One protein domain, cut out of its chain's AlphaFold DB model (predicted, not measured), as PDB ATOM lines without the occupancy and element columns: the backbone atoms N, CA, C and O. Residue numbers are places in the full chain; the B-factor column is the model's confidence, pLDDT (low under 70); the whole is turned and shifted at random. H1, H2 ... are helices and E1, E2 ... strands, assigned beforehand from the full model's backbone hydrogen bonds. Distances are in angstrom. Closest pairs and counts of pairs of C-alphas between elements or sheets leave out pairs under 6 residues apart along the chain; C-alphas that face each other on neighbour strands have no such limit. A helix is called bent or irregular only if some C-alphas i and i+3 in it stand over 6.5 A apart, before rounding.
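What this domain is: This is residues 318 to 474 of the 483 residues of an uncharacterized protein of Phycisphaerales bacterium (UniProt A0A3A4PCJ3). Two twisted sheets, E5 E4 E8 E9 and E1 E2 E7, lie face to face as a sandwich with their strands crossed, and H1 packs on both sheets at one side. Past one end of the sandwich comes a short two-strand ribbon, E3 and E6, and beyond the ribbon H2 and H3 make a small helical head at one end of the longest axis. The printed part has 157 residues with three named helices and nine named strands, in the order E1 E2 E3 E4 E5 E6 E7 H1 E8 H2 H3 E9, and its class is mixed, helices and strands. Strands in each sheet are antiparallel, in the orders E5 E4 E8 E9, E1 E2 E7 and E3 E6. The whole is compact, with a radius of gyration of the C-alphas of 17.0 A, and its spans of 53 by 35 by 27 A make it only just elongated.

How they stand to each other: Start at E1, residues 318 to 323, which forms a hairpin with E2, residues 327 to 334; look for N 320 and O 331, 2.7 A apart. On the other side of E2 find E7, residues 393 to 400, antiparallel to it at 163 degrees, with N 328 and O 399 at 2.8 A; E7 bends by 57 degrees at residue 396. After E2 comes E3, residues 340 to 343, antiparallel to E6, residues 385 to 388, with N 342 and O 386 at 2.8 A. Next, E4, residues 354 to 361, and E5, residues 364 to 369, form a hairpin, with N 357 and O 368 at 2.8 A. E4 is also antiparallel to E8, residues 419 to 427, with N 358 and O 423 at 2.8 A. Beside E8 lies the edge strand E9, residues 466 to 473, with N 472 and O 420 within hydrogen-bond range at 3.3 A. The sheet E5 E4 E8 E9 is strongly twisted and makes a sandwich, two sheets face to face, with E1 E2 E7: the facing parts are 9.0 A centre to centre, and the strands of the one stand at 46 degrees to those of the other. Compare Leu 319 and Val 466, the closest C-alphas of E1 and E9, 5.6 A apart. H1, residues 401 to 409, is on the sheet E5 E4 E8 E9 at a height of 9.6 A, over E5 and E4, and only just across the strands, at 63 degrees to E4 on the local plane. The closest C-alphas of H1 and E5 are those of Tyr 366 and Ile 408, 6.1 A apart. H1 is also on the sheet E1 E2 E7, over E7, and stands up from it at 67 degrees. H2, residues 432 to 444, touches H3, residues 450 to 453, closest at the C-alphas of Leu 442 and Arg 453, 6.3 A. Every O i to N i+4 pair is within hydrogen-bond range in H1, 6 of 9 are in H2, and H3 is too short for such a pair.

Where its parts are: Find C-alpha 318 at (207.685, 122.461, 67.864), where E1 begins. E2 is 22.4 A long, E4 22.1 A, E7 20.2 A, E8 26.5 A and E9 21.4 A from first to last C-alpha. H1 begins at C-alpha 401 at (187.650, 127.491, 60.062) and is 12.2 A long. H2 is 17.9 A long and irregular, with C-alphas 437 and 440 7.8 A apart. E9 ends at C-alpha 473 at (195.459, 136.377, 51.973).

The domain as a whole: The C-alphas farthest apart are those of Lys 444 and Lys 474, at 54.8 A. The printed part has no cut. The links E5 to E6, 15 residues, and H3 to E9, 12 residues, are long. The mean pLDDT of the printed part is 89.1, and residues 464 to 474 are under 70.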
ATOM      1  N   LEU A 318     208.174 121.512  68.860       91.38
ATOM      2  CA  LEU A 318     207.685 122.461  67.864       91.38
ATOM      3  C   LEU A 318     206.169 122.294  67.709       91.38
ATOM      4  O   LEU A 318     205.708 121.217  67.347       91.38
ATOM      5  N   LEU A 319     205.391 123.353  67.939       91.75
ATOM      6  CA  LEU A 319     203.976 123.385  67.561       91.75
ATOM      7  C   LEU A 319     203.860 123.930  66.133       91.75
ATOM      8  O   LEU A 319     204.292 125.042  65.846       91.75
ATOM      9  N   GLN A 320     203.294 123.144  65.231       91.25
ATOM     10  CA  GLN A 320     203.015 123.533  63.858       91.25
ATOM     11  C   GLN A 320     201.517 123.717  63.666       91.25
ATOM     12  O   GLN A 320     200.714 122.887  64.092       91.25
ATOM     13  N   LEU A 321     201.151 124.787  62.975       92.44
ATOM     14  CA  LEU A 321     199.799 125.004  62.493       92.44
ATOM     15  C   LEU A 321     199.683 124.453  61.068       92.44
ATOM     16  O   LEU A 321     200.479 124.793  60.197       92.44
ATOM     17  N   GLN A 322     198.690 123.609  60.829       92.50
ATOM     18  CA  GLN A 322     198.380 123.072  59.510       92.50
ATOM     19  C   GLN A 322     196.943 123.416  59.148       92.50
ATOM     20  O   GLN A 322     196.039 123.309  59.977       92.50
ATOM     21  N   ARG A 323     196.733 123.811  57.893       92.00
ATOM     22  CA  ARG A 323     195.401 123.989  57.323       92.00
ATOM     23  C   ARG A 323     195.009 122.705  56.596       92.00
ATOM     24  O   ARG A 323     195.727 122.278  55.696       92.00
ATOM     25  N   GLY A 324     193.914 122.086  57.019       86.81
ATOM     26  CA  GLY A 324     193.269 120.981  56.313       86.81
ATOM     27  C   GLY A 324     192.088 121.461  55.465       86.81
ATOM     28  O   GLY A 324     191.890 122.665  55.275       86.81
ATOM     29  N   ASP A 325     191.268 120.516  55.007       90.81
ATOM     30  CA  ASP A 325     190.035 120.782  54.254       90.81
ATOM     31  C   ASP A 325     188.949 121.377  55.166       90.81
ATOM     32  O   ASP A 325     188.058 120.689  55.654       90.81
ATOM     33  N   GLY A 326     189.052 122.681  55.426       93.94
ATOM     34  CA  GLY A 326     188.101 123.430  56.254       93.94
ATOM     35  C   GLY A 326     188.426 123.465  57.748       93.94
ATOM     36  O   GLY A 326     187.720 124.148  58.482       93.94
ATOM     37  N   ASP A 327     189.508 122.818  58.182       96.06
ATOM     38  CA  ASP A 327     189.973 122.809  59.572       96.06
ATOM     39  C   ASP A 327     191.342 123.477  59.726       96.06
ATOM     40  O   ASP A 327     192.211 123.396  58.854       96.06
ATOM     41  N   TRP A 328     191.571 124.041  60.906       94.88
ATOM     42  CA  TRP A 328     192.893 124.367  61.421       94.88
ATOM     43  C   TRP A 328     193.305 123.329  62.457       94.88
ATOM     44  O   TRP A 328     192.530 122.996  63.354       94.88
ATOM     45  N   ILE A 329     194.527 122.813  62.336       95.25
ATOM     46  CA  ILE A 329     195.064 121.754  63.192       95.25
ATOM     47  C   ILE A 329     196.381 122.232  63.800       95.25
ATOM     48  O   ILE A 329     197.319 122.572  63.079       95.25
ATOM     49  N   ALA A 330     196.473 122.218  65.126       94.06
ATOM     50  CA  ALA A 330     197.710 122.439  65.856       94.06
ATOM     51  C   ALA A 330     198.352 121.078  66.149       94.06
ATOM     52  O   ALA A 330     197.781 120.253  66.868       94.06
ATOM     53  N   ARG A 331     199.537 120.829  65.591       94.75
ATOM     54  CA  ARG A 331     200.312 119.599  65.781       94.75
ATOM     55  C   ARG A 331     201.574 119.876  66.574       94.75
ATOM     56  O   ARG A 331     202.329 120.769  66.214       94.75
ATOM     57  N   LEU A 332     201.831 119.104  67.620       94.00
ATOM     58  CA  LEU A 332     203.081 119.173  68.368       94.00
ATOM     59  C   LEU A 332     204.027 118.085  67.869       94.00
ATOM     60  O   LEU A 332     203.655 116.916  67.839       94.00
ATOM     61  N   ILE A 333     205.246 118.474  67.521       94.25
ATOM     62  CA  ILE A 333     206.344 117.585  67.156       94.25
ATOM     63  C   ILE A 333     207.340 117.579  68.309       94.25
ATOM     64  O   ILE A 333     207.798 118.646  68.727       94.25
ATOM     65  N   CYS A 334     207.685 116.400  68.821       94.31
ATOM     66  CA  CYS A 334     208.808 116.261  69.743       94.31
ATOM     67  C   CYS A 334     210.107 116.428  68.951       94.31
ATOM     68  O   CYS A 334     210.443 115.597  68.112       94.31
ATOM     69  N   THR A 335     210.816 117.524  69.187       94.31
ATOM     70  CA  THR A 335     212.102 117.808  68.543       94.31
ATOM     71  C   THR A 335     213.275 117.489  69.467       94.31
ATOM     72  O   THR A 335     214.420 117.739  69.113       94.31
ATOM     73  N   ASP A 336     213.015 116.953  70.653       93.56
ATOM     74  CA  ASP A 336     214.031 116.505  71.597       93.56
ATOM     75  C   ASP A 336     214.580 115.123  71.206       93.56
ATOM     76  O   ASP A 336     213.924 114.357  70.502       93.56
ATOM     77  N   ASP A 337     215.774 114.779  71.684       93.56
ATOM     78  CA  ASP A 337     216.378 113.448  71.514       93.56
ATOM     79  C   ASP A 337     215.926 112.438  72.585       93.56
ATOM     80  O   ASP A 337     216.353 111.279  72.601       93.56
ATOM     81  N   LEU A 338     215.012 112.867  73.459       93.38
ATOM     82  CA  LEU A 338     214.367 112.058  74.483       93.38
ATOM     83  C   LEU A 338     212.836 112.198  74.426       93.38
ATOM     84  O   LEU A 338     212.323 113.237  74.018       93.38
ATOM     85  N   PRO A 339     212.073 111.167  74.835       94.50
ATOM     86  CA  PRO A 339     210.616 111.250  74.852       94.50
ATOM     87  C   PRO A 339     210.112 112.352  75.788       94.50
ATOM     88  O   PRO A 339     210.604 112.486  76.908       94.50
ATOM     89  N   LEU A 340     209.068 113.063  75.371       93.00
ATOM     90  CA  LEU A 340     208.423 114.110  76.163       93.00
ATOM     91  C   LEU A 340     207.047 113.665  76.633       93.00
ATOM     92  O   LEU A 340     206.350 112.930  75.938       93.00
ATOM     93  N   TRP A 341     206.629 114.141  77.800       94.81
ATOM     94  CA  TRP A 341     205.254 114.002  78.253       94.81
ATOM     95  C   TRP A 341     204.494 115.299  78.022       94.81
ATOM     96  O   TRP A 341     204.928 116.382  78.405       94.81
ATOM     97  N   VAL A 342     203.338 115.181  77.381       94.81
ATOM     98  CA  VAL A 342     202.512 116.306  76.962       94.81
ATOM     99  C   VAL A 342     201.162 116.197  77.640       94.81
ATOM    100  O   VAL A 342     200.454 115.197  77.510       94.81
ATOM    101  N   ASN A 343     200.788 117.257  78.350       95.38
ATOM    102  CA  ASN A 343     199.470 117.366  78.942       95.38
ATOM    103  C   ASN A 343     198.480 117.897  77.904       95.38
ATOM    104  O   ASN A 343     198.491 119.087  77.592       95.38
ATOM    105  N   ALA A 344     197.631 117.024  77.371       95.25
ATOM    106  CA  ALA A 344     196.550 117.392  76.466       95.25
ATOM    107  C   ALA A 344     195.209 117.560  77.196       95.25
ATOM    108  O   ALA A 344     194.178 117.656  76.534       95.25
ATOM    109  N   ASN A 345     195.171 117.571  78.537       94.75
ATOM    110  CA  ASN A 345     193.971 117.926  79.299       94.75
ATOM    111  C   ASN A 345     193.795 119.447  79.257       94.75
ATOM    112  O   ASN A 345     194.475 120.148  79.999       94.75
ATOM    113  N   PHE A 346     192.915 119.965  78.394       95.12
ATOM    114  CA  PHE A 346     192.726 121.413  78.260       95.12
ATOM    115  C   PHE A 346     191.647 121.960  79.187       95.12
ATOM    116  O   PHE A 346     190.559 121.394  79.267       95.12
ATOM    117  N   GLY A 347     191.940 123.087  79.831       91.94
ATOM    118  CA  GLY A 347     191.049 123.720  80.794       91.94
ATOM    119  C   GLY A 347     191.534 125.085  81.266       91.94
ATOM    120  O   GLY A 347     192.634 125.529  80.937       91.94
ATOM    121  N   ASN A 348     190.698 125.748  82.062       85.44
ATOM    122  CA  ASN A 348     191.003 127.056  82.636       85.44
ATOM    123  C   ASN A 348     191.689 126.886  83.999       85.44
ATOM    124  O   ASN A 348     191.041 126.956  85.039       85.44
ATOM    125  N   GLY A 349     193.004 126.667  83.977       84.81
ATOM    126  CA  GLY A 349     193.845 126.618  85.176       84.81
ATOM    127  C   GLY A 349     194.383 125.229  85.516       84.81
ATOM    128  O   GLY A 349     194.025 124.225  84.910       84.81
ATOM    129  N   LEU A 350     195.280 125.185  86.497       85.88
ATOM    130  CA  LEU A 350     195.942 123.956  86.934       85.88
ATOM    131  C   LEU A 350     194.937 122.946  87.508       85.88
ATOM    132  O   LEU A 350     193.995 123.357  88.190       85.88
ATOM    133  N   PRO A 351     195.120 121.634  87.264       91.75
ATOM    134  CA  PRO A 351     196.245 120.957  86.596       91.75
ATOM    135  C   PRO A 351     196.124 120.880  85.061       91.75
ATOM    136  O   PRO A 351     196.875 120.152  84.411       91.75
ATOM    137  N   PHE A 352     195.157 121.567  84.459       93.75
ATOM    138  CA  PHE A 352     194.934 121.513  83.020       93.75
ATOM    139  C   PHE A 352     195.968 122.353  82.272       93.75
ATOM    140  O   PHE A 352     196.385 123.425  82.715       93.75
ATOM    141  N   ALA A 353     196.367 121.864  81.103       94.25
ATOM    142  CA  ALA A 353     197.069 122.673  80.130       94.25
ATOM    143  C   ALA A 353     196.099 123.661  79.471       94.25
ATOM    144  O   ALA A 353     194.878 123.515  79.485       94.25
ATOM    145  N   THR A 354     196.653 124.677  78.839       93.19
ATOM    146  CA  THR A 354     195.931 125.642  78.028       93.19
ATOM    147  C   THR A 354     196.432 125.521  76.599       93.19
ATOM    148  O   THR A 354     197.629 125.637  76.353       93.19
ATOM    149  N   CYS A 355     195.519 125.312  75.652       94.00
ATOM    150  CA  CYS A 355     195.800 125.468  74.229       94.00
ATOM    151  C   CYS A 355     194.821 126.483  73.643       94.00
ATOM    152  O   CYS A 355     193.627 126.438  73.958       94.00
ATOM    153  N   ARG A 356     195.320 127.444  72.864       94.44
ATOM    154  CA  ARG A 356     194.517 128.540  72.307       94.44
ATOM    155  C   ARG A 356     194.915 128.807  70.868       94.44
ATOM    156  O   ARG A 356     196.090 128.757  70.534       94.44
ATOM    157  N   TRP A 357     193.936 129.148  70.052       95.00
ATOM    158  CA  TRP A 357     194.128 129.790  68.765       95.00
ATOM    159  C   TRP A 357     194.203 131.291  68.997       95.00
ATOM    160  O   TRP A 357     193.383 131.843  69.735       95.00
ATOM    161  N   VAL A 358     195.169 131.950  68.378       94.75
ATOM    162  CA  VAL A 358     195.341 133.391  68.507       94.75
ATOM    163  C   VAL A 358     195.356 134.005  67.122       94.75
ATOM    164  O   VAL A 358     196.262 133.771  66.320       94.75
ATOM    165  N   ALA A 359     194.319 134.780  66.840       94.06
ATOM    166  CA  ALA A 359     194.185 135.506  65.592       94.06
ATOM    167  C   ALA A 359     194.592 136.963  65.812       94.06
ATOM    168  O   ALA A 359     194.136 137.594  66.766       94.06
ATOM    169  N   THR A 360     195.458 137.491  64.947       92.94
ATOM    170  CA  THR A 360     195.921 138.883  65.016       92.94
ATOM    171  C   THR A 360     195.508 139.644  63.761       92.94
ATOM    172  O   THR A 360     195.819 139.218  62.643       92.94
ATOM    173  N   PHE A 361     194.839 140.778  63.968       90.56
ATOM    174  CA  PHE A 361     194.352 141.697  62.940       90.56
ATOM    175  C   PHE A 361     194.955 143.077  63.221       90.56
ATOM    176  O   PHE A 361     194.490 143.802  64.094       90.56
ATOM    177  N   GLY A 362     196.044 143.429  62.536       88.69
ATOM    178  CA  GLY A 362     196.797 144.641  62.878       88.69
ATOM    179  C   GLY A 362     197.315 144.591  64.331       88.69
ATOM    180  O   GLY A 362     198.061 143.665  64.652       88.69
ATOM    181  N   PRO A 363     196.971 145.560  65.207       92.69
ATOM    182  CA  PRO A 363     197.382 145.545  66.614       92.69
ATOM    183  C   PRO A 363     196.522 144.623  67.497       92.69
ATOM    184  O   PRO A 363     196.942 144.282  68.605       92.69
ATOM    185  N   ASP A 364     195.334 144.231  67.030       94.69
ATOM    186  CA  ASP A 364     194.341 143.538  67.843       94.69
ATOM    187  C   ASP A 364     194.587 142.029  67.862       94.69
ATOM    188  O   ASP A 364     194.909 141.417  66.840       94.69
ATOM    189  N   ARG A 365     194.425 141.418  69.042       95.50
ATOM    190  CA  ARG A 365     194.602 139.978  69.269       95.50
ATOM    191  C   ARG A 365     193.349 139.369  69.871       95.50
ATOM    192  O   ARG A 365     192.858 139.841  70.893       95.50
ATOM    193  N   TYR A 366     192.911 138.263  69.288       95.50
ATOM    194  CA  TYR A 366     191.730 137.518  69.706       95.50
ATOM    195  C   TYR A 366     192.135 136.107  70.107       95.50
ATOM    196  O   TYR A 366     192.872 135.443  69.378       95.50
ATOM    197  N   TYR A 367     191.653 135.648  71.260       95.12
ATOM    198  CA  TYR A 367     192.054 134.371  71.850       95.12
ATOM    199  C   TYR A 367     190.867 133.415  71.853       95.12
ATOM    200  O   TYR A 367     189.864 133.658  72.523       95.12
ATOM    201  N   VAL A 368     190.974 132.306  71.130       95.69
ATOM    202  CA  VAL A 368     189.934 131.274  71.061       95.69
ATOM    203  C   VAL A 368     190.469 130.007  71.730       95.69
ATOM    204  O   VAL A 368     191.438 129.428  71.240       95.69
ATOM    205  N   PRO A 369     189.912 129.557  72.866       94.69
ATOM    206  CA  PRO A 369     190.414 128.364  73.540       94.69
ATOM    207  C   PRO A 369     190.142 127.106  72.704       94.69
ATOM    208  O   PRO A 369     189.088 126.975  72.086       94.69
ATOM    209  N   ALA A 370     191.073 126.150  72.720       92.25
ATOM    210  CA  ALA A 370     190.911 124.861  72.042       92.25
ATOM    211  C   ALA A 370     189.798 123.990  72.657       92.25
ATOM    212  O   ALA A 370     189.293 123.080  72.009       92.25
ATOM    213  N   SER A 371     189.418 124.262  73.909       86.94
ATOM    214  CA  SER A 371     188.277 123.652  74.591       86.94
ATOM    215  C   SER A 371     187.432 124.745  75.236       86.94
ATOM    216  O   SER A 371     187.948 125.538  76.021       86.94
ATOM    217  N   ALA A 372     186.138 124.782  74.915       75.19
ATOM    218  CA  ALA A 372     185.189 125.735  75.491       75.19
ATOM    219  C   ALA A 372     184.529 125.228  76.788       75.19
ATOM    220  O   ALA A 372     183.899 126.005  77.503       75.19
ATOM    221  N   ALA A 373     184.645 123.931  77.095       78.69
ATOM    222  CA  ALA A 373     183.960 123.340  78.234       78.69
ATOM    223  C   ALA A 373     184.675 123.691  79.552       78.69
ATOM    224  O   ALA A 373     185.891 123.486  79.652       78.69
ATOM    225  N   PRO A 374     183.956 124.182  80.579       75.25
ATOM    226  CA  PRO A 374     184.500 124.212  81.927       75.25
ATOM    227  C   PRO A 374     184.819 122.776  82.347       75.25
ATOM    228  O   PRO A 374     183.998 121.877  82.184       75.25
ATOM    229  N   VAL A 375     186.019 122.573  82.879       86.88
ATOM    230  CA  VAL A 375     186.485 121.271  83.361       86.88
ATOM    231  C   VAL A 375     186.680 121.327  84.867       86.88
ATOM    232  O   VAL A 375     187.169 122.313  85.420       86.88
ATOM    233  N   SER A 376     186.272 120.261  85.538       88.62
ATOM    234  CA  SER A 376     186.539 120.003  86.946       88.62
ATOM    235  C   SER A 376     187.701 119.021  87.076       88.62
ATOM    236  O   SER A 376     188.004 118.283  86.147       88.62
ATOM    237  N   LEU A 377     188.326 118.931  88.254       87.56
ATOM    238  CA  LEU A 377     189.403 117.960  88.512       87.56
ATOM    239  C   LEU A 377     189.030 116.505  88.180       87.56
ATOM    240  O   LEU A 377     189.909 115.721  87.833       87.56
ATOM    241  N   LYS A 378     187.740 116.153  88.259       88.00
ATOM    242  CA  LYS A 378     187.237 114.812  87.927       88.00
ATOM    243  C   LYS A 378     187.326 114.500  86.431       88.00
ATOM    244  O   LYS A 378     187.337 113.333  86.064       88.00
ATOM    245  N   ASP A 379     187.408 115.534  85.598       90.44
ATOM    246  CA  ASP A 379     187.497 115.428  84.140       90.44
ATOM    247  C   ASP A 379     188.949 115.272  83.657       90.44
ATOM    248  O   ASP A 379     189.199 115.116  82.459       90.44
ATOM    249  N   PHE A 380     189.928 115.320  84.568       92.62
ATOM    250  CA  PHE A 380     191.326 115.090  84.227       92.62
ATOM    251  C   PHE A 380     191.551 113.612  83.881       92.62
ATOM    252  O   PHE A 380     191.352 112.722  84.708       92.62
ATOM    253  N   SER A 381     192.007 113.353  82.655       92.31
ATOM    254  CA  SER A 381     192.218 112.008  82.120       92.31
ATOM    255  C   SER A 381     193.703 111.676  81.985       92.31
ATOM    256  O   SER A 381     194.491 112.444  81.425       92.31
ATOM    257  N   VAL A 382     194.072 110.479  82.451       90.50
ATOM    258  CA  VAL A 382     195.424 109.913  82.301       90.50
ATOM    259  C   VAL A 382     195.769 109.688  80.833       90.50
ATOM    260  O   VAL A 382     196.897 109.929  80.429       90.50
ATOM    261  N   GLU A 383     194.800 109.289  80.013       92.81
ATOM    262  CA  GLU A 383     195.010 109.014  78.583       92.81
ATOM    263  C   GLU A 383     195.383 110.279  77.798       92.81
ATOM    264  O   GLU A 383     196.020 110.218  76.747       92.81
ATOM    265  N   ARG A 384     195.016 111.450  78.331       94.12
ATOM    266  CA  ARG A 384     195.388 112.759  77.785       94.12
ATOM    267  C   ARG A 384     196.758 113.241  78.277       94.12
ATOM    268  O   ARG A 384     197.231 114.262  77.785       94.12
ATOM    269  N   LEU A 385     197.419 112.524  79.189       94.38
ATOM    270  CA  LEU A 385     198.857 112.659  79.433       94.38
ATOM    271  C   LEU A 385     199.592 111.747  78.451       94.38
ATOM    272  O   LEU A 385     199.705 110.541  78.655       94.38
ATOM    273  N   ARG A 386     200.064 112.324  77.348       95.75
ATOM    274  CA  ARG A 386     200.627 111.561  76.231       95.75
ATOM    275  C   ARG A 386     202.145 111.584  76.282       95.75
ATOM    276  O   ARG A 386     202.738 112.657  76.339       95.75
ATOM    277  N   ARG A 387     202.772 110.413  76.199       96.00
ATOM    278  CA  ARG A 387     204.205 110.300  75.916       96.00
ATOM    279  C   ARG A 387     204.411 110.397  74.406       96.00
ATOM    280  O   ARG A 387     203.775 109.651  73.673       96.00
ATOM    281  N   VAL A 388     205.279 111.301  73.973       95.75
ATOM    282  CA  VAL A 388     205.603 111.578  72.571       95.75
ATOM    283  C   VAL A 388     207.066 111.218  72.346       95.75
ATOM    284  O   VAL A 388     207.954 111.782  72.990       95.75
ATOM    285  N   ALA A 389     207.324 110.237  71.486       96.31
ATOM    286  CA  ALA A 389     208.674 109.817  71.136       96.31
ATOM    287  C   ALA A 389     209.411 110.914  70.334       96.31
ATOM    288  O   ALA A 389     208.764 111.746  69.700       96.31
ATOM    289  N   PRO A 390     210.755 110.940  70.331       95.44
ATOM    290  CA  PRO A 390     211.519 111.846  69.473       95.44
ATOM    291  C   PRO A 390     211.086 111.778  68.003       95.44
ATOM    292  O   PRO A 390     210.958 110.696  67.429       95.44
ATOM    293  N   GLY A 391     210.846 112.935  67.392       94.38
ATOM    294  CA  GLY A 391     210.340 113.065  66.025       94.38
ATOM    295  C   GLY A 391     208.856 112.719  65.845       94.38
ATOM    296  O   GLY A 391     208.304 112.983  64.775       94.38
ATOM    297  N   GLU A 392     208.180 112.165  66.858       96.38
ATOM    298  CA  GLU A 392     206.748 111.877  66.792       96.38
ATOM    299  C   GLU A 392     205.939 113.180  66.773       96.38
ATOM    300  O   GLU A 392     206.272 114.174  67.426       96.38
ATOM    301  N   THR A 393     204.849 113.155  66.008       95.50
ATOM    302  CA  THR A 393     203.901 114.258  65.882       95.50
ATOM    303  C   THR A 393     202.545 113.858  66.447       95.50
ATOM    304  O   THR A 393     201.968 112.857  66.023       95.50
ATOM    305  N   ILE A 394     201.982 114.681  67.330       96.25
ATOM    306  CA  ILE A 394     200.634 114.495  67.875       96.25
ATOM    307  C   ILE A 394     199.720 115.672  67.528       96.25
ATOM    308  O   ILE A 394     200.151 116.822  67.480       96.25
ATOM    309  N   GLU A 395     198.437 115.397  67.290       96.19
ATOM    310  CA  GLU A 395     197.411 116.439  67.195       96.19
ATOM    311  C   GLU A 395     197.086 116.958  68.602       96.19
ATOM    312  O   GLU A 395     196.698 116.182  69.479       96.19
ATOM    313  N   MET A 396     197.283 118.261  68.808       94.38
ATOM    314  CA  MET A 396     196.967 118.947  70.059       94.38
ATOM    315  C   MET A 396     195.548 119.487  70.031       94.38
ATOM    316  O   MET A 396     194.795 119.265  70.968       94.38
ATOM    317  N   ALA A 397     195.181 120.193  68.966       95.06
ATOM    318  CA  ALA A 397     193.869 120.804  68.833       95.06
ATOM    319  C   ALA A 397     193.453 120.882  67.368       95.06
ATOM    320  O   ALA A 397     194.295 120.985  66.473       95.06
ATOM    321  N   ARG A 398     192.141 120.898  67.152       96.12
ATOM    322  CA  ARG A 398     191.507 121.102  65.854       96.12
ATOM    323  C   ARG A 398     190.331 122.051  66.010       96.12
ATOM    324  O   ARG A 398     189.585 121.934  66.981       96.12
ATOM    325  N   ILE A 399     190.176 122.975  65.071       96.12
ATOM    326  CA  ILE A 399     189.017 123.864  65.000       96.12
ATOM    327  C   ILE A 399     188.581 124.037  63.541       96.12
ATOM    328  O   ILE A 399     189.421 124.374  62.702       96.12
ATOM    329  N   PRO A 400     187.293 123.838  63.214       96.75
ATOM    330  CA  PRO A 400     186.774 124.217  61.907       96.75
ATOM    331  C   PRO A 400     186.987 125.712  61.657       96.75
ATOM    332  O   PRO A 400     186.735 126.537  62.535       96.75
ATOM    333  N   ASP A 401     187.414 126.091  60.452       94.50
ATOM    334  CA  ASP A 401     187.650 127.491  60.062       94.50
ATOM    335  C   ASP A 401     186.408 128.357  60.315       94.50
ATOM    336  O   ASP A 401     186.507 129.475  60.819       94.50
ATOM    337  N   LYS A 402     185.222 127.795  60.051       95.50
ATOM    338  CA  LYS A 402     183.940 128.440  60.338       95.50
ATOM    339  C   LYS A 402     183.787 128.775  61.823       95.50
ATOM    340  O   LYS A 402     183.421 129.901  62.152       95.50
ATOM    341  N   ASP A 403     184.076 127.826  62.705       95.94
ATOM    342  CA  ASP A 403     183.895 127.991  64.150       95.94
ATOM    343  C   ASP A 403     184.931 128.959  64.724       95.94
ATOM    344  O   ASP A 403     184.601 129.800  65.560       95.94
ATOM    345  N   LEU A 404     186.164 128.912  64.207       95.00
ATOM    346  CA  LEU A 404     187.210 129.873  64.545       95.00
ATOM    347  C   LEU A 404     186.783 131.303  64.187       95.00
ATOM    348  O   LEU A 404     186.874 132.200  65.025       95.00
ATOM    349  N   ARG A 405     186.265 131.518  62.972       94.12
ATOM    350  CA  ARG A 405     185.764 132.832  62.537       94.12
ATOM    351  C   ARG A 405     184.598 133.310  63.395       94.12
ATOM    352  O   ARG A 405     184.597 134.460  63.818       94.12
ATOM    353  N   VAL A 406     183.636 132.440  63.704       95.62
ATOM    354  CA  VAL A 406     182.520 132.784  64.601       95.62
ATOM    355  C   VAL A 406     183.041 133.215  65.977       95.62
ATOM    356  O   VAL A 406     182.597 134.234  66.504       95.62
ATOM    357  N   ALA A 407     184.018 132.496  66.535       94.88
ATOM    358  CA  ALA A 407     184.599 132.818  67.836       94.88
ATOM    359  C   ALA A 407     185.400 134.134  67.843       94.88
ATOM    360  O   ALA A 407     185.364 134.860  68.838       94.88
ATOM    361  N   ILE A 408     186.093 134.464  66.747       95.00
ATOM    362  CA  ILE A 408     186.800 135.745  66.576       95.00
ATOM    363  C   ILE A 408     185.799 136.900  66.440       95.00
ATOM    364  O   ILE A 408     185.920 137.909  67.135       95.00
ATOM    365  N   ALA A 409     184.777 136.745  65.594       95.06
ATOM    366  CA  ALA A 409     183.746 137.760  65.389       95.06
ATOM    367  C   ALA A 409     182.972 138.060  66.685       95.06
ATOM    368  O   ALA A 409     182.679 139.217  66.979       95.06
ATOM    369  N   ALA A 410     182.717 137.041  67.515       96.00
ATOM    370  CA  ALA A 410     182.097 137.207  68.831       96.00
ATOM    371  C   ALA A 410     182.935 138.061  69.809       96.00
ATOM    372  O   ALA A 410     182.383 138.615  70.756       96.00
ATOM    373  N   GLN A 411     184.245 138.194  69.575       95.75
ATOM    374  CA  GLN A 411     185.149 139.069  70.332       95.75
ATOM    375  C   GLN A 411     185.338 140.448  69.670       95.75
ATOM    376  O   GLN A 411     186.154 141.242  70.131       95.75
ATOM    377  N   GLY A 412     184.594 140.744  68.596       95.38
ATOM    378  CA  GLY A 412     184.683 142.000  67.847       95.38
ATOM    379  C   GLY A 412     185.755 142.017  66.755       95.38
ATOM    380  O   GLY A 412     186.117 143.097  66.296       95.38
ATOM    381  N   GLY A 413     186.287 140.858  66.352       92.44
ATOM    382  CA  GLY A 413     187.279 140.772  65.278       92.44
ATOM    383  C   GLY A 413     186.683 140.872  63.876       92.44
ATOM    384  O   GLY A 413     185.664 140.245  63.576       92.44
ATOM    385  N   ASP A 414     187.352 141.624  62.999       90.00
ATOM    386  CA  ASP A 414     186.994 141.748  61.583       90.00
ATOM    387  C   ASP A 414     187.493 140.538  60.778       90.00
ATOM    388  O   ASP A 414     188.536 140.567  60.129       90.00
ATOM    389  N   VAL A 415     186.726 139.448  60.805       85.50
ATOM    390  CA  VAL A 415     187.041 138.213  60.063       85.50
ATOM    391  C   VAL A 415     187.026 138.376  58.538       85.50
ATOM    392  O   VAL A 415     187.471 137.468  57.829       85.50
ATOM    393  N   GLU A 416     186.521 139.508  58.036       85.88
ATOM    394  CA  GLU A 416     186.503 139.860  56.616       85.88
ATOM    395  C   GLU A 416     187.735 140.657  56.173       85.88
ATOM    396  O   GLU A 416     187.910 140.864  54.961       85.88
ATOM    397  N   ALA A 417     188.604 141.044  57.115       80.44
ATOM    398  CA  ALA A 417     189.865 141.711  56.836       80.44
ATOM    399  C   ALA A 417     190.671 140.964  55.762       80.44
ATOM    400  O   ALA A 417     190.710 139.732  55.703       80.44
ATOM    401  N   ALA A 418     191.338 141.734  54.899       74.38
ATOM    402  CA  ALA A 418     192.066 141.204  53.747       74.38
ATOM    403  C   ALA A 418     193.230 140.271  54.132       74.38
ATOM    404  O   ALA A 418     193.603 139.406  53.335       74.38
ATOM    405  N   SER A 419     193.780 140.450  55.336       84.25
ATOM    406  CA  SER A 419     194.869 139.650  55.887       84.25
ATOM    407  C   SER A 419     194.782 139.585  57.405       84.25
ATOM    408  O   SER A 419     194.642 140.614  58.069       84.25
ATOM    409  N   TRP A 420     194.957 138.390  57.951       87.94
ATOM    410  CA  TRP A 420     195.176 138.174  59.375       87.94
ATOM    411  C   TRP A 420     196.132 137.007  59.577       87.94
ATOM    412  O   TRP A 420     196.323 136.172  58.682       87.94
ATOM    413  N   THR A 421     196.749 136.977  60.754       90.75
ATOM    414  CA  THR A 421     197.695 135.928  61.137       90.75
ATOM    415  C   THR A 421     197.082 135.043  62.205       90.75
ATOM    416  O   THR A 421     196.497 135.534  63.172       90.75
ATOM    417  N   LEU A 422     197.218 133.733  62.030       92.06
ATOM    418  CA  LEU A 422     196.807 132.737  63.014       92.06
ATOM    419  C   LEU A 422     198.043 132.085  63.621       92.06
ATOM    420  O   LEU A 422     198.930 131.681  62.875       92.06
ATOM    421  N   HIS A 423     198.069 131.937  64.943       91.44
ATOM    422  CA  HIS A 423     199.003 131.069  65.658       91.44
ATOM    423  C   HIS A 423     198.272 130.199  66.685       91.44
ATOM    424  O   HIS A 423     197.102 130.428  66.997       91.44
ATOM    425  N   ALA A 424     198.961 129.177  67.189       92.56
ATOM    426  CA  ALA A 424     198.487 128.346  68.283       92.56
ATOM    427  C   ALA A 424     199.447 128.471  69.468       92.56
ATOM    428  O   ALA A 424     200.661 128.366  69.305       92.56
ATOM    429  N   ASP A 425     198.890 128.644  70.660       92.31
ATOM    430  CA  ASP A 425     199.633 128.707  71.909       92.31
ATOM    431  C   ASP A 425     199.380 127.441  72.715       92.31
ATOM    432  O   ASP A 425     198.245 126.967  72.806       92.31
ATOM    433  N   TYR A 426     200.435 126.917  73.336       93.38
ATOM    434  CA  TYR A 426     200.358 125.842  74.316       93.38
ATOM    435  C   TYR A 426     201.086 126.259  75.593       93.38
ATOM    436  O   TYR A 426     202.241 126.682  75.559       93.38
ATOM    437  N   LEU A 427     200.401 126.115  76.721       92.00
ATOM    438  CA  LEU A 427     200.902 126.412  78.052       92.00
ATOM    439  C   LEU A 427     200.551 125.248  78.972       92.00
ATOM    440  O   LEU A 427     199.379 124.949  79.187       92.00
ATOM    441  N   ASN A 428     201.564 124.627  79.559       91.38
ATOM    442  CA  ASN A 428     201.399 123.663  80.631       91.38
ATOM    443  C   ASN A 428     202.272 124.088  81.808       91.38
ATOM    444  O   ASN A 428     203.457 124.348  81.637       91.38
ATOM    445  N   LEU A 429     201.649 124.174  82.979       87.88
ATOM    446  CA  LEU A 429     202.303 124.476  84.253       87.88
ATOM    447  C   LEU A 429     202.241 123.268  85.206       87.88
ATOM    448  O   LEU A 429     202.580 123.384  86.380       87.88
ATOM    449  N   LEU A 430     201.728 122.129  84.721       90.06
ATOM    450  CA  LEU A 430     201.676 120.884  85.471       90.06
ATOM    451  C   LEU A 430     203.035 120.188  85.371       90.06
ATOM    452  O   LEU A 430     203.356 119.598  84.334       90.06
ATOM    453  N   ASP A 431     203.782 120.241  86.464       88.69
ATOM    454  CA  ASP A 431     205.058 119.568  86.674       88.69
ATOM    455  C   ASP A 431     205.122 118.947  88.081       88.69
ATOM    456  O   ASP A 431     204.171 119.025  88.873       88.69
ATOM    457  N   ARG A 432     206.239 118.290  88.393       87.00
ATOM    458  CA  ARG A 432     206.451 117.667  89.705       87.00
ATOM    459  C   ARG A 432     206.502 118.678  90.836       87.00
ATOM    460  O   ARG A 432     205.916 118.435  91.881       87.00
ATOM    461  N   SER A 433     207.117 119.834  90.632       85.06
ATOM    462  CA  SER A 433     207.237 120.853  91.675       85.06
ATOM    463  C   SER A 433     205.879 121.438  92.047       85.06
ATOM    464  O   SER A 433     205.599 121.712  93.213       85.06
ATOM    465  N   TRP A 434     204.996 121.626  91.066       90.00
ATOM    466  CA  TRP A 434     203.600 121.946  91.302       90.00
ATOM    467  C   TRP A 434     202.922 120.831  92.087       90.00
ATOM    468  O   TRP A 434     202.238 121.126  93.067       90.00
ATOM    469  N   GLN A 435     203.118 119.572  91.693       89.81
ATOM    470  CA  GLN A 435     202.517 118.437  92.381       89.81
ATOM    471  C   GLN A 435     202.954 118.361  93.847       89.81
ATOM    472  O   GLN A 435     202.094 118.248  94.712       89.81
ATOM    473  N   GLU A 436     204.246 118.501  94.139       88.19
ATOM    474  CA  GLU A 436     204.795 118.513  95.500       88.19
ATOM    475  C   GLU A 436     204.216 119.660  96.334       88.19
ATOM    476  O   GLU A 436     203.720 119.438  97.438       88.19
ATOM    477  N   ARG A 437     204.174 120.886  95.787       90.06
ATOM    478  CA  ARG A 437     203.562 122.043  96.469       90.06
ATOM    479  C   ARG A 437     202.073 121.846  96.775       90.06
ATOM    480  O   ARG A 437     201.557 122.474  97.697       90.06
ATOM    481  N   ASN A 438     201.379 121.011  96.001       91.88
ATOM    482  CA  ASN A 438     199.942 120.764  96.128       91.88
ATOM    483  C   ASN A 438     199.606 119.381  96.717       91.88
ATOM    484  O   ASN A 438     198.427 119.063  96.864       91.88
ATOM    485  N   GLU A 439     200.595 118.574  97.105       93.50
ATOM    486  CA  GLU A 439     200.411 117.214  97.631       93.50
ATOM    487  C   GLU A 439     199.447 117.149  98.839       93.50
ATOM    488  O   GLU A 439     198.534 116.310  98.827       93.50
ATOM    489  N   PRO A 440     199.476 118.100  99.801       93.62
ATOM    490  CA  PRO A 440     198.501 118.135 100.895       93.62
ATOM    491  C   PRO A 440     197.049 118.358 100.445       93.62
ATOM    492  O   PRO A 440     196.119 117.943 101.139       93.62
ATOM    493  N   LEU A 441     196.839 119.037  99.312       90.25
ATOM    494  CA  LEU A 441     195.512 119.260  98.729       90.25
ATOM    495  C   LEU A 441     195.062 118.032  97.927       90.25
ATOM    496  O   LEU A 441     193.945 117.544  98.112       90.25
ATOM    497  N   LEU A 442     195.952 117.497  97.086       91.31
ATOM    498  CA  LEU A 442     195.688 116.350  96.210       91.31
ATOM    499  C   LEU A 442     195.391 115.061  96.997       91.31
ATOM    500  O   LEU A 442     194.576 114.238  96.565       91.31
ATOM    501  N   SER A 443     196.008 114.897  98.170       91.25
ATOM    502  CA  SER A 443     195.784 113.756  99.069       91.25
ATOM    503  C   SER A 443     194.426 113.797  99.781       91.25
ATOM    504  O   SER A 443     193.815 112.750  99.995       91.25
ATOM    505  N   LYS A 444     193.914 114.988 100.118       91.75
ATOM    506  CA  LYS A 444     192.676 115.154 100.907       91.75
ATOM    507  C   LYS A 444     191.410 115.270 100.060       91.75
ATOM    508  O   LYS A 444     190.314 115.018 100.558       91.75
ATOM    509  N   GLN A 445     191.529 115.682  98.800       89.38
ATOM    510  CA  GLN A 445     190.371 115.997  97.971       89.38
ATOM    511  C   GLN A 445     189.746 114.746  97.325       89.38
ATOM    512  O   GLN A 445     190.411 113.937  96.671       89.38
ATOM    513  N   ILE A 446     188.426 114.603  97.491       89.56
ATOM    514  CA  ILE A 446     187.628 113.530  96.882       89.56
ATOM    515  C   ILE A 446     187.498 113.783  95.374       89.56
ATOM    516  O   ILE A 446     187.114 114.871  94.949       89.56
ATOM    517  N   GLY A 447     187.762 112.753  94.566       86.88
ATOM    518  CA  GLY A 447     187.626 112.809  93.107       86.88
ATOM    519  C   GLY A 447     188.861 113.316  92.359       86.88
ATOM    520  O   GLY A 447     188.769 113.519  91.154       86.88
ATOM    521  N   VAL A 448     189.997 113.508  93.040       89.56
ATOM    522  CA  VAL A 448     191.295 113.702  92.375       89.56
ATOM    523  C   VAL A 448     191.733 112.372  91.754       89.56
ATOM    524  O   VAL A 448     191.799 111.378  92.484       89.56
ATOM    525  N   PRO A 449     192.044 112.325  90.447       89.94
ATOM    526  CA  PRO A 449     192.564 111.117  89.817       89.94
ATOM    527  C   PRO A 449     193.873 110.651  90.457       89.94
ATOM    528  O   PRO A 449     194.763 111.459  90.725       89.94
ATOM    529  N   ASP A 450     194.037 109.338  90.624       90.56
ATOM    530  CA  ASP A 450     195.219 108.762  91.280       90.56
ATOM    531  C   ASP A 450     196.540 109.102  90.575       90.56
ATOM    532  O   ASP A 450     197.587 109.131  91.219       90.56
ATOM    533  N   VAL A 451     196.516 109.412  89.272       88.69
ATOM    534  CA  VAL A 451     197.716 109.860  88.547       88.69
ATOM    535  C   VAL A 451     198.290 111.153  89.122       88.69
ATOM    536  O   VAL A 451     199.503 111.300  89.169       88.69
ATOM    537  N   LEU A 452     197.444 112.064  89.613       91.50
ATOM    538  CA  LEU A 452     197.885 113.323  90.216       91.50
ATOM    539  C   LEU A 452     198.372 113.130  91.656       91.50
ATOM    540  O   LEU A 452     198.923 114.060  92.235       91.50
ATOM    541  N   ARG A 453     198.207 111.938  92.238       90.69
ATOM    542  CA  ARG A 453     198.754 111.576  93.556       90.69
ATOM    543  C   ARG A 453     200.077 110.819  93.464       90.69
ATOM    544  O   ARG A 453     200.744 110.638  94.475       90.69
ATOM    545  N   LYS A 454     200.444 110.348  92.272       89.56
ATOM    546  CA  LYS A 454     201.715 109.665  92.001       89.56
ATOM    547  C   LYS A 454     202.681 110.636  91.334       89.56
ATOM    548  O   LYS A 454     202.202 111.434  90.535       89.56
ATOM    549  N   PRO A 455     204.000 110.540  91.577       85.50
ATOM    550  CA  PRO A 455     204.975 111.406  90.925       85.50
ATOM    551  C   PRO A 455     204.733 111.486  89.417       85.50
ATOM    552  O   PRO A 455     204.725 110.461  88.729       85.50
ATOM    553  N   LEU A 456     204.509 112.701  88.915       87.81
ATOM    554  CA  LEU A 456     204.350 112.952  87.487       87.81
ATOM    555  C   LEU A 456     205.612 112.517  86.722       87.81
ATOM    556  O   LEU A 456     206.674 112.306  87.318       87.81
ATOM    557  N   PRO A 457     205.546 112.360  85.396       86.38
ATOM    558  CA  PRO A 457     206.748 112.135  84.602       86.38
ATOM    559  C   PRO A 457     207.752 113.295  84.742       86.38
ATOM    560  O   PRO A 457     207.344 114.444  84.862       86.38
ATOM    561  N   GLN A 458     209.057 113.006  84.704       78.94
ATOM    562  CA  GLN A 458     210.122 114.022  84.850       78.94
ATOM    563  C   GLN A 458     210.109 115.060  83.717       78.94
ATOM    564  O   GLN A 458     210.234 116.251  83.952       78.94
ATOM    565  N   ARG A 459     209.940 114.612  82.466       83.56
ATOM    566  CA  ARG A 459     210.008 115.467  81.266       83.56
ATOM    567  C   ARG A 459     208.628 115.914  80.803       83.56
ATOM    568  O   ARG A 459     208.224 115.639  79.669       83.56
ATOM    569  N   MET A 460     207.870 116.528  81.700       89.31
ATOM    570  CA  MET A 460     206.660 117.231  81.285       89.31
ATOM    571  C   MET A 460     207.074 118.446  80.455       89.31
ATOM    572  O   MET A 460     207.961 119.193  80.849       89.31
ATOM    573  N   LEU A 461     206.446 118.651  79.300       85.62
ATOM    574  CA  LEU A 461     206.669 119.857  78.512       85.62
ATOM    575  C   LEU A 461     206.113 121.067  79.286       85.62
ATOM    576  O   LEU A 461     204.894 121.170  79.460       85.62
ATOM    577  N   ILE A 462     206.992 121.964  79.746       82.75
ATOM    578  CA  ILE A 462     206.663 123.185  80.506       82.75
ATOM    579  C   ILE A 462     207.078 124.407  79.668       82.75
ATOM    580  O   ILE A 462     208.222 124.832  79.732       82.75
ATOM    581  N   LEU A 463     206.140 124.978  78.890       71.31
ATOM    582  CA  LEU A 463     206.312 126.168  78.012       71.31
ATOM    583  C   LEU A 463     207.443 126.052  76.944       71.31
ATOM    584  O   LEU A 463     208.400 125.315  77.076       71.31
ATOM    585  N   ASN A 464     207.388 126.680  75.766       52.75
ATOM    586  CA  ASN A 464     207.029 128.060  75.462       52.75
ATOM    587  C   ASN A 464     206.290 128.196  74.115       52.75
ATOM    588  O   ASN A 464     206.395 127.326  73.248       52.75
ATOM    589  N   LEU A 465     205.590 129.326  73.973       55.12
ATOM    590  CA  LEU A 465     204.866 129.811  72.793       55.12
ATOM    591  C   LEU A 465     205.568 129.447  71.474       55.12
ATOM    592  O   LEU A 465     206.732 129.790  71.264       55.12
ATOM    593  N   VAL A 466     204.850 128.799  70.560       51.75
ATOM    594  CA  VAL A 466     205.356 128.529  69.214       51.75
ATOM    595  C   VAL A 466     204.398 129.132  68.205       51.75
ATOM    596  O   VAL A 466     203.400 128.525  67.826       51.75
ATOM    597  N   SER A 467     204.723 130.336  67.749       52.69
ATOM    598  CA  SER A 467     203.985 130.982  66.673       52.69
ATOM    599  C   SER A 467     204.436 130.426  65.322       52.69
ATOM    600  O   SER A 467     205.562 130.681  64.893       52.69
ATOM    601  N   LEU A 468     203.560 129.693  64.635       55.22
ATOM    602  CA  LEU A 468     203.639 129.560  63.181       55.22
ATOM    603  C   LEU A 468     202.669 130.581  62.595       55.22
ATOM    604  O   LEU A 468     201.470 130.456  62.813       55.22
ATOM    605  N   THR A 469     203.185 131.576  61.880       62.12
ATOM    606  CA  THR A 469     202.362 132.583  61.206       62.12
ATOM    607  C   THR A 469     201.884 132.029  59.873       62.12
ATOM    608  O   THR A 469     202.694 131.787  58.981       62.12
ATOM    609  N   VAL A 470     200.574 131.854  59.719       66.19
ATOM    610  CA  VAL A 470     199.965 131.658  58.398       66.19
ATOM    611  C   VAL A 470     199.279 132.956  58.006       66.19
ATOM    612  O   VAL A 470     198.300 133.355  58.635       66.19
ATOM    613  N   GLU A 471     199.807 133.625  56.982       67.50
ATOM    614  CA  GLU A 471     199.118 134.747  56.353       67.50
ATOM    615  C   GLU A 471     197.987 134.201  55.494       67.50
ATOM    616  O   GLU A 471     198.197 133.520  54.488       67.50
ATOM    617  N   THR A 472     196.758 134.485  55.904       64.62
ATOM    618  CA  THR A 472     195.599 134.202  55.064       64.62
ATOM    619  C   THR A 472     195.356 135.422  54.187       64.62
ATOM    620  O   THR A 472     194.677 136.365  54.581       64.62
ATOM    621  N   SER A 473     195.941 135.448  52.991       61.53
ATOM    622  CA  SER A 473     195.459 136.377  51.973       61.53
ATOM    623  C   SER A 473     194.133 135.837  51.438       61.53
ATOM    624  O   SER A 473     193.987 134.634  51.195       61.53
ATOM    625  N   LYS A 474     193.131 136.710  51.259       61.75
ATOM    626  CA  LYS A 474     192.019 136.408  50.348       61.75
ATOM    627  C   LYS A 474     192.665 136.177  48.983       61.75
ATOM    628  O   LYS A 474     192.933 137.141  48.272       61.75
TER     629      LYS A 474